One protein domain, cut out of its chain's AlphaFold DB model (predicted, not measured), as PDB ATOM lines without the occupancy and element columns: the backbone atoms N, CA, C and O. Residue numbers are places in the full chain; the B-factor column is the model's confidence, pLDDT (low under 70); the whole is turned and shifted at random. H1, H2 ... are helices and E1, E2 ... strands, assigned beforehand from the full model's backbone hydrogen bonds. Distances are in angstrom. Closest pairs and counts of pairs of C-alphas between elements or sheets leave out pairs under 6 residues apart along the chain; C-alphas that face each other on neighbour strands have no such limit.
ATOM      1  N   LYS A   2     302.938  74.308  51.049       44.50
ATOM      2  CA  LYS A   2     304.345  74.626  50.753       44.50
ATOM      3  C   LYS A   2     305.207  74.042  51.874       44.50
ATOM      4  O   LYS A   2     305.052  74.435  53.029       44.50
ATOM      5  N   SER A   3     306.048  73.068  51.543       44.16
ATOM      6  CA  SER A   3     307.047  72.521  52.456       44.16
ATOM      7  C   SER A   3     308.000  73.639  52.861       44.16
ATOM      8  O   SER A   3     308.569  74.319  52.009       44.16
ATOM      9  N   ASN A   4     308.168  73.846  54.164       52.09
ATOM     10  CA  ASN A   4     309.234  74.703  54.661       52.09
ATOM     11  C   ASN A   4     310.589  74.077  54.263       52.09
ATOM     12  O   ASN A   4     310.697  72.851  54.230       52.09
ATOM     13  N   MET A   5     311.627  74.880  54.004       53.09
ATOM     14  CA  MET A   5     312.928  74.428  53.454       53.09
ATOM     15  C   MET A   5     313.676  73.384  54.315       53.09
ATOM     16  O   MET A   5     314.713  72.877  53.914       53.09
ATOM     17  N   ARG A   6     313.161  73.056  55.506       60.75
ATOM     18  CA  ARG A   6     313.728  72.093  56.467       60.75
ATOM     19  C   ARG A   6     312.984  70.747  56.515       60.75
ATOM     20  O   ARG A   6     313.134  70.019  57.486       60.75
ATOM     21  N   GLY A   7     312.099  70.454  55.557       66.25
ATOM     22  CA  GLY A   7     311.292  69.219  55.558       66.25
ATOM     23  C   GLY A   7     310.213  69.157  56.655       66.25
ATOM     24  O   GLY A   7     309.530  68.148  56.808       66.25
ATOM     25  N   LEU A   8     310.027  70.245  57.408       67.31
ATOM     26  CA  LEU A   8     309.009  70.355  58.448       67.31
ATOM     27  C   LEU A   8     307.615  70.445  57.814       67.31
ATOM     28  O   LEU A   8     307.329  71.358  57.032       67.31
ATOM     29  N   ARG A   9     306.738  69.506  58.184       73.50
ATOM     30  CA  ARG A   9     305.313  69.531  57.832       73.50
ATOM     31  C   ARG A   9     304.594  70.520  58.750       73.50
ATOM     32  O   ARG A   9     304.782  70.493  59.961       73.50
ATOM     33  N   MET A  10     303.786  71.401  58.169       78.94
ATOM     34  CA  MET A  10     302.889  72.280  58.929       78.94
ATOM     35  C   MET A  10     301.509  71.631  59.028       78.94
ATOM     36  O   MET A  10     301.159  70.842  58.162       78.94
ATOM     37  N   ALA A  11     300.714  71.987  60.028       83.38
ATOM     38  CA  ALA A  11     299.303  71.622  60.113       83.38
ATOM     39  C   ALA A  11     298.497  72.858  60.526       83.38
ATOM     40  O   ALA A  11     299.017  73.723  61.233       83.38
ATOM     41  N   ILE A  12     297.251  72.951  60.063       85.81
ATOM     42  CA  ILE A  12     296.306  73.982  60.501       85.81
ATOM     43  C   ILE A  12     295.414  73.340  61.557       85.81
ATOM     44  O   ILE A  12     294.812  72.298  61.305       85.81
ATOM     45  N   VAL A  13     295.357  73.953  62.733       87.00
ATOM     46  CA  VAL A  13     294.568  73.503  63.882       87.00
ATOM     47  C   VAL A  13     293.854  74.701  64.497       87.00
ATOM     48  O   VAL A  13     294.332  75.830  64.383       87.00
ATOM     49  N   ILE A  14     292.716  74.456  65.141       88.38
ATOM     50  CA  ILE A  14     291.988  75.470  65.906       88.38
ATOM     51  C   ILE A  14     292.515  75.420  67.341       88.38
ATOM     52  O   ILE A  14     292.544  74.354  67.952       88.38
ATOM     53  N   LEU A  15     292.979  76.559  67.850       85.38
ATOM     54  CA  LEU A  15     293.587  76.715  69.172       85.38
ATOM     55  C   LEU A  15     293.056  77.991  69.834       85.38
ATOM     56  O   LEU A  15     292.575  78.887  69.139       85.38
ATOM     57  N   SER A  16     293.181  78.087  71.158       84.44
ATOM     58  CA  SER A  16     292.924  79.314  71.919       84.44
ATOM     59  C   SER A  16     294.038  80.354  71.722       84.44
ATOM     60  O   SER A  16     295.207  80.002  71.532       84.44
ATOM     61  N   ASP A  17     293.685  81.645  71.788       83.69
ATOM     62  CA  ASP A  17     294.630  82.756  71.584       83.69
ATOM     63  C   ASP A  17     295.770  82.781  72.620       83.69
ATOM     64  O   ASP A  17     296.892  83.147  72.284       83.69
ATOM     65  N   GLU A  18     295.542  82.291  73.840       83.75
ATOM     66  CA  GLU A  18     296.561  82.201  74.902       83.75
ATOM     67  C   GLU A  18     297.796  81.374  74.490       83.75
ATOM     68  O   GLU A  18     298.918  81.604  74.945       83.75
ATOM     69  N   LEU A  19     297.617  80.392  73.600       82.31
ATOM     70  CA  LEU A  19     298.713  79.544  73.125       82.31
ATOM     71  C   LEU A  19     299.611  80.254  72.106       82.31
ATOM     72  O   LEU A  19     300.751  79.832  71.893       82.31
ATOM     73  N   LEU A  20     299.136  81.340  71.491       83.06
ATOM     74  CA  LEU A  20     299.946  82.152  70.588       83.06
ATOM     75  C   LEU A  20     300.991  82.979  71.326       83.06
ATOM     76  O   LEU A  20     302.087  83.143  70.795       83.06
ATOM     77  N   GLU A  21     300.696  83.425  72.549       83.31
ATOM     78  CA  GLU A  21     301.650  84.164  73.383       83.31
ATOM     79  C   GLU A  21     302.841  83.290  73.788       83.31
ATOM     80  O   GLU A  21     303.987  83.733  73.767       83.31
ATOM     81  N   LYS A  22     302.591  82.002  74.062       86.00
ATOM     82  CA  LYS A  22     303.651  81.020  74.343       86.00
ATOM     83  C   LYS A  22     304.506  80.702  73.112       86.00
ATOM     84  O   LYS A  22     305.642  80.253  73.252       86.00
ATOM     85  N   GLY A  23     303.966  80.870  71.901       85.38
ATOM     86  CA  GLY A  23     304.656  80.682  70.618       85.38
ATOM     87  C   GLY A  23     305.017  79.235  70.246       85.38
ATOM     88  O   GLY A  23     305.286  78.952  69.075       85.38
ATOM     89  N   HIS A  24     305.006  78.305  71.202       89.06
ATOM     90  CA  HIS A  24     305.338  76.895  71.016       89.06
ATOM     91  C   HIS A  24     304.357  75.979  71.759       89.06
ATOM     92  O   HIS A  24     303.925  76.278  72.870       89.06
ATOM     93  N   ILE A  25     304.052  74.830  71.155       89.81
ATOM     94  CA  ILE A  25     303.250  73.753  71.746       89.81
ATOM     95  C   ILE A  25     304.022  72.443  71.693       89.81
ATOM     96  O   ILE A  25     304.698  72.145  70.708       89.81
ATOM     97  N   ARG A  26     303.919  71.642  72.752       89.00
ATOM     98  CA  ARG A  26     304.507  70.306  72.784       89.00
ATOM     99  C   ARG A  26     303.498  69.301  72.236       89.00
ATOM    100  O   ARG A  26     302.406  69.173  72.779       89.00
ATOM    101  N   VAL A  27     303.863  68.598  71.168       87.56
ATOM    102  CA  VAL A  27     303.062  67.515  70.583       87.56
ATOM    103  C   VAL A  27     303.870  66.229  70.723       87.56
ATOM    104  O   VAL A  27     304.891  66.047  70.058       87.56
ATOM    105  N   GLY A  28     303.456  65.367  71.653       89.06
ATOM    106  CA  GLY A  28     304.255  64.216  72.073       89.06
ATOM    107  C   GLY A  28     305.611  64.658  72.638       89.06
ATOM    108  O   GLY A  28     305.677  65.361  73.646       89.06
ATOM    109  N   LEU A  29     306.698  64.270  71.967       88.94
ATOM    110  CA  LEU A  29     308.078  64.598  72.358       88.94
ATOM    111  C   LEU A  29     308.649  65.835  71.642       88.94
ATOM    112  O   LEU A  29     309.740  66.283  71.990       88.94
ATOM    113  N   ILE A  30     307.927  66.405  70.673       86.88
ATOM    114  CA  ILE A  30     308.431  67.473  69.801       86.88
ATOM    115  C   ILE A  30     307.861  68.829  70.232       86.88
ATOM    116  O   ILE A  30     306.676  68.949  70.544       86.88
ATOM    117  N   SER A  31     308.704  69.866  70.218       88.12
ATOM    118  CA  SER A  31     308.269  71.262  70.337       88.12
ATOM    119  C   SER A  31     307.941  71.830  68.953       88.12
ATOM    120  O   SER A  31     308.817  71.968  68.098       88.12
ATOM    121  N   CYS A  32     306.674  72.163  68.734       87.62
ATOM    122  CA  CYS A  32     306.144  72.706  67.491       87.62
ATOM    123  C   CYS A  32     305.949  74.218  67.619       87.62
ATOM    124  O   CYS A  32     305.343  74.696  68.575       87.62
ATOM    125  N   ARG A  33     306.427  74.983  66.633       87.25
ATOM    126  CA  ARG A  33     306.221  76.436  66.587       87.25
ATOM    127  C   ARG A  33     304.808  76.760  66.107       87.25
ATOM    128  O   ARG A  33     304.411  76.304  65.036       87.25
ATOM    129  N   ILE A  34     304.099  77.601  66.852       89.31
ATOM    130  CA  ILE A  34     302.763  78.093  66.503       89.31
ATOM    131  C   ILE A  34     302.892  79.449  65.805       89.31
ATOM    132  O   ILE A  34     303.761  80.259  66.130       89.31
ATOM    133  N   ARG A  35     302.035  79.699  64.814       87.12
ATOM    134  CA  ARG A  35     301.859  81.007  64.171       87.12
ATOM    135  C   ARG A  35     300.385  81.190  63.822       87.12
ATOM    136  O   ARG A  35     299.735  80.217  63.442       87.12
ATOM    137  N   LYS A  36     299.872  82.424  63.903       87.31
ATOM    138  CA  LYS A  36     298.519  82.746  63.419       87.31
ATOM    139  C   LYS A  36     298.445  82.460  61.923       87.31
ATOM    140  O   LYS A  36     299.260  82.956  61.145       87.31
ATOM    141  N   HIS A  37     297.467  81.653  61.526       83.81
ATOM    142  CA  HIS A  37     297.179  81.421  60.120       83.81
ATOM    143  C   HIS A  37     296.301  82.563  59.599       83.81
ATOM    144  O   HIS A  37     295.082  82.547  59.755       83.81
ATOM    145  N   VAL A  38     296.925  83.569  58.989       81.12
ATOM    146  CA  VAL A  38     296.206  84.681  58.358       81.12
ATOM    147  C   VAL A  38     295.820  84.269  56.941       81.12
ATOM    148  O   VAL A  38     296.669  84.176  56.054       81.12
ATOM    149  N   LYS A  39     294.528  84.010  56.716       75.00
ATOM    150  CA  LYS A  39     293.991  83.790  55.371       75.00
ATOM    151  C   LYS A  39     293.674  85.148  54.750       75.00
ATOM    152  O   LYS A  39     292.571  85.657  54.906       75.00
ATOM    153  N   VAL A  40     294.645  85.734  54.054       76.12
ATOM    154  CA  VAL A  40     294.382  86.928  53.244       76.12
ATOM    155  C   VAL A  40     293.568  86.496  52.033       76.12
ATOM    156  O   VAL A  40     294.032  85.713  51.203       76.12
ATOM    157  N   VAL A  41     292.326  86.965  51.960       74.75
ATOM    158  CA  VAL A  41     291.476  86.727  50.800       74.75
ATOM    159  C   VAL A  41     291.941  87.634  49.668       74.75
ATOM    160  O   VAL A  41     292.183  88.822  49.875       74.75
ATOM    161  N   ARG A  42     292.082  87.060  48.475       78.44
ATOM    162  CA  ARG A  42     292.317  87.802  47.241       78.44
ATOM    163  C   ARG A  42     291.073  87.677  46.380       78.44
ATOM    164  O   ARG A  42     290.700  86.557  46.019       78.44
ATOM    165  N   TYR A  43     290.410  88.793  46.103       79.81
ATOM    166  CA  TYR A  43     289.178  88.772  45.331       79.81
ATOM    167  C   TYR A  43     289.490  88.492  43.859       79.81
ATOM    168  O   TYR A  43     290.389  89.080  43.260       79.81
ATOM    169  N   HIS A  44     288.766  87.539  43.276       72.56
ATOM    170  CA  HIS A  44     289.074  86.988  41.955       72.56
ATOM    171  C   HIS A  44     288.873  87.980  40.808       72.56
ATOM    172  O   HIS A  44     289.494  87.809  39.765       72.56
ATOM    173  N   LYS A  45     288.024  89.001  40.985       74.62
ATOM    174  CA  LYS A  45     287.748  89.950  39.906       74.62
ATOM    175  C   LYS A  45     288.741  91.092  39.836       74.62
ATOM    176  O   LYS A  45     289.282  91.329  38.773       74.62
ATOM    177  N   CYS A  46     289.011  91.787  40.930       78.00
ATOM    178  CA  CYS A  46     289.952  92.911  40.926       78.00
ATOM    179  C   CYS A  46     291.411  92.483  41.158       78.00
ATOM    180  O   CYS A  46     292.333  93.271  40.951       78.00
ATOM    181  N   LEU A  47     291.629  91.233  41.592       76.69
ATOM    182  CA  LEU A  47     292.921  90.698  42.028       76.69
ATOM    183  C   LEU A  47     293.513  91.388  43.272       76.69
ATOM    184  O   LEU A  47     294.653  91.083  43.635       76.69
ATOM    185  N   GLY A  48     292.754  92.265  43.931       75.31
ATOM    186  CA  GLY A  48     293.115  92.952  45.164       75.31
ATOM    187  C   GLY A  48     293.024  92.058  46.402       75.31
ATOM    188  O   GLY A  48     292.354  91.019  46.416       75.31
ATOM    189  N   PHE A  49     293.742  92.454  47.450       79.19
ATOM    190  CA  PHE A  49     293.797  91.744  48.727       79.19
ATOM    191  C   PHE A  49     292.872  92.396  49.756       79.19
ATOM    192  O   PHE A  49     292.699  93.611  49.762       79.19
ATOM    193  N   GLY A  50     292.339  91.587  50.673       73.06
ATOM    194  CA  GLY A  50     291.727  92.082  51.907       73.06
ATOM    195  C   GLY A  50     290.264  92.513  51.815       73.06
ATOM    196  O   GLY A  50     289.744  92.965  52.823       73.06
ATOM    197  N   HIS A  51     289.597  92.335  50.672       76.38
ATOM    198  CA  HIS A  51     288.183  92.677  50.508       76.38
ATOM    199  C   HIS A  51     287.394  91.559  49.809       76.38
ATOM    200  O   HIS A  51     287.962  90.696  49.128       76.38
ATOM    201  N   TRP A  52     286.073  91.556  50.012       68.56
ATOM    202  CA  TRP A  52     285.130  90.639  49.360       68.56
ATOM    203  C   TRP A  52     284.297  91.371  48.298       68.56
ATOM    204  O   TRP A  52     284.429  92.578  48.115       68.56
ATOM    205  N   LYS A  53     283.442  90.633  47.577       67.06
ATOM    206  CA  LYS A  53     282.612  91.146  46.473       67.06
ATOM    207  C   LYS A  53     281.846  92.426  46.832       67.06
ATOM    208  O   LYS A  53     281.711  93.289  45.975       67.06
ATOM    209  N   ASP A  54     281.386  92.530  48.074       70.00
ATOM    210  CA  ASP A  54     280.508  93.609  48.535       70.00
ATOM    211  C   ASP A  54     281.257  94.933  48.792       70.00
ATOM    212  O   ASP A  54     280.642  95.992  48.810       70.00
ATOM    213  N   GLU A  55     282.587  94.887  48.922       70.44
ATOM    214  CA  GLU A  55     283.457  96.055  49.145       70.44
ATOM    215  C   GLU A  55     284.306  96.405  47.907       70.44
ATOM    216  O   GLU A  55     285.122  97.328  47.929       70.44
ATOM    217  N   CYS A  56     284.143  95.666  46.806       74.31
ATOM    218  CA  CYS A  56     284.957  95.833  45.607       74.31
ATOM    219  C   CYS A  56     284.413  96.949  44.701       74.31
ATOM    220  O   CYS A  56     283.513  96.713  43.901       74.31
ATOM    221  N   ASN A  57     285.028  98.133  44.763       74.12
ATOM    222  CA  ASN A  57     284.802  99.242  43.818       74.12
ATOM    223  C   ASN A  57     285.867  99.327  42.704       74.12
ATOM    224  O   ASN A  57     285.919 100.301  41.956       74.12
ATOM    225  N   GLU A  58     286.753  98.335  42.608       75.88
ATOM    226  CA  GLU A  58     287.842  98.314  41.629       75.88
ATOM    227  C   GLU A  58     287.406  97.757  40.266       75.88
ATOM    228  O   GLU A  58     286.446  96.995  40.154       75.88
ATOM    229  N   VAL A  59     288.160  98.117  39.222       77.69
ATOM    230  CA  VAL A  59     287.939  97.647  37.847       77.69
ATOM    231  C   VAL A  59     288.087  96.125  37.766       77.69
ATOM    232  O   VAL A  59     289.034  95.547  38.304       77.69
ATOM    233  N   ASP A  60     287.176  95.485  37.032       79.12
ATOM    234  CA  ASP A  60     287.216  94.050  36.764       79.12
ATOM    235  C   ASP A  60     288.472  93.674  35.951       79.12
ATOM    236  O   ASP A  60     288.616  93.986  34.772       79.12
ATOM    237  N   ARG A  61     289.381  92.943  36.598       79.12
ATOM    238  CA  ARG A  61     290.632  92.369  36.070       79.12
ATOM    239  C   ARG A  61     290.583  90.841  35.992       79.12
ATOM    240  O   ARG A  61     291.616  90.186  35.912       79.12
ATOM    241  N   SER A  62     289.382  90.265  35.993       78.19
ATOM    242  CA  SER A  62     289.163  88.812  35.925       78.19
ATOM    243  C   SER A  62     289.720  88.167  34.649       78.19
ATOM    244  O   SER A  62     289.971  86.964  34.636       78.19
ATOM    245  N   ASN A  63     289.947  88.969  33.605       79.75
ATOM    246  CA  ASN A  63     290.581  88.548  32.356       79.75
ATOM    247  C   ASN A  63     292.110  88.422  32.458       79.75
ATOM    248  O   ASN A  63     292.725  87.880  31.549       79.75
ATOM    249  N   LEU A  64     292.726  88.926  33.529       83.06
ATOM    250  CA  LEU A  64     294.164  88.814  33.754       83.06
ATOM    251  C   LEU A  64     294.494  87.520  34.502       83.06
ATOM    252  O   LEU A  64     293.743  87.054  35.364       83.06
ATOM    253  N   CYS A  65     295.673  86.972  34.235       81.88
ATOM    254  CA  CYS A  65     296.208  85.823  34.936       81.88
ATOM    255  C   CYS A  65     296.280  86.106  36.440       81.88
ATOM    256  O   CYS A  65     296.965  87.022  36.898       81.88
ATOM    257  N   PHE A  66     295.635  85.258  37.244       79.50
ATOM    258  CA  PHE A  66     295.617  85.402  38.701       79.50
ATOM    259  C   PHE A  66     297.025  85.321  39.327       79.50
ATOM    260  O   PHE A  66     297.230  85.784  40.448       79.50
ATOM    261  N   LYS A  67     298.013  84.749  38.627       80.00
ATOM    262  CA  LYS A  67     299.391  84.585  39.113       80.00
ATOM    263  C   LYS A  67     300.313  85.737  38.694       80.00
ATOM    264  O   LYS A  67     300.955  86.299  39.577       80.00
ATOM    265  N   CYS A  68     300.359  86.104  37.411       83.12
ATOM    266  CA  CYS A  68     301.280  87.127  36.885       83.12
ATOM    267  C   CYS A  68     300.614  88.445  36.450       83.12
ATOM    268  O   CYS A  68     301.304  89.450  36.336       83.12
ATOM    269  N   GLY A  69     299.293  88.477  36.255       80.31
ATOM    270  CA  GLY A  69     298.568  89.673  35.818       80.31
ATOM    271  C   GLY A  69     298.590  89.937  34.308       80.31
ATOM    272  O   GLY A  69     298.153  91.007  33.898       80.31
ATOM    273  N   GLU A  70     299.066  88.999  33.486       82.94
ATOM    274  CA  GLU A  70     299.042  89.116  32.019       82.94
ATOM    275  C   GLU A  70     297.708  88.659  31.416       82.94
ATOM    276  O   GLU A  70     297.003  87.847  32.005       82.94
ATOM    277  N   VAL A  71     297.349  89.177  30.239       83.56
ATOM    278  CA  VAL A  71     296.055  88.904  29.577       83.56
ATOM    279  C   VAL A  71     296.055  87.570  28.811       83.56
ATOM    280  O   VAL A  71     294.997  87.035  28.500       83.56
ATOM    281  N   ASP A  72     297.236  87.044  28.485       83.31
ATOM    282  CA  ASP A  72     297.403  86.002  27.462       83.31
ATOM    283  C   ASP A  72     297.006  84.593  27.934       83.31
ATOM    284  O   ASP A  72     296.633  83.740  27.137       83.31
ATOM    285  N   HIS A  73     297.053  84.336  29.245       82.25
ATOM    286  CA  HIS A  73     296.863  82.990  29.786       82.25
ATOM    287  C   HIS A  73     296.145  82.981  31.138       82.25
ATOM    288  O   HIS A  73     296.114  83.968  31.881       82.25
ATOM    289  N   ARG A  74     295.571  81.828  31.498       81.31
ATOM    290  CA  ARG A  74     294.973  81.618  32.830       81.31
ATOM    291  C   ARG A  74     295.999  81.047  33.804       81.31
ATOM    292  O   ARG A  74     296.992  80.448  33.421       81.31
ATOM    293  N   MET A  75     295.724  81.148  35.107       79.38
ATOM    294  CA  MET A  75     296.629  80.643  36.155       79.38
ATOM    295  C   MET A  75     296.995  79.154  36.014       79.38
ATOM    296  O   MET A  75     298.062  78.761  36.469       79.38
ATOM    297  N   ALA A  76     296.125  78.331  35.420       81.44
ATOM    298  CA  ALA A  76     296.405  76.913  35.186       81.44
ATOM    299  C   ALA A  76     297.521  76.680  34.149       81.44
ATOM    300  O   ALA A  76     298.164  75.638  34.176       81.44
ATOM    301  N   GLU A  77     297.746  77.654  33.271       77.81
ATOM    302  CA  GLU A  77     298.727  77.634  32.182       77.81
ATOM    303  C   GLU A  77     299.998  78.429  32.553       77.81
ATOM    304  O   GLU A  77     300.880  78.604  31.719       77.81
ATOM    305  N   CYS A  78     300.087  78.905  33.805       75.50
ATOM    306  CA  CYS A  78     301.124  79.802  34.327       75.50
ATOM    307  C   CYS A  78     302.109  79.117  35.284       75.50
ATOM    308  O   CYS A  78     301.669  78.428  36.237       75.50
TER     309      CYS A  78
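This is residues 2 to 78 of the 78 residues of the protein "CCHC-type domain-containing protein" of Trichomalopsis sarcophagae (UniProt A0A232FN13). A chain with little regular structure forms two lobes joined by an extended stretch near residues 38 to 42: one lobe holds H1 and the hairpin of E1 and E2, the other is wound from loops of residues 43 to 78. The tip of the hairpin, residues 26 to 31, sticks out. The 77 printed residues hold H1, E1 and E2 in that order, a mixed class with 13 residues in named elements; the whole is extended and flat, radius of gyration of the C-alphas 18.3 A, spans 51 by 30 by 14 A.

After residues 2 to 17, H1 is residues 18 to 22, 7.2 A long, from C-alpha 18 at (296.561, 82.201, 74.902). E1 is residues 24 to 27, 9.7 A; E2 is residues 30 to 33, 9.8 A, ending at C-alpha 33 (306.221, 76.436, 66.587).

E1 and E2 are an antiparallel hairpin at 145 degrees, with N 25 and O 32 2.9 A apart, within hydrogen-bond range. The closest C-alphas of H1 and E1, Leu 19 and Ile 25, are 7.5 A apart; H1 and E2 are apart. In H1, 0 of 1 O i to N i+4 pairs and 1 of 2 O i to N i+3 pairs are within range.

The C-alphas farthest apart, Leu 29 and Val 59, are 51.9 A apart. The printed part has no cut; both links are tight. Residues 2 to 8 and 52 to 53 have pLDDT under 70.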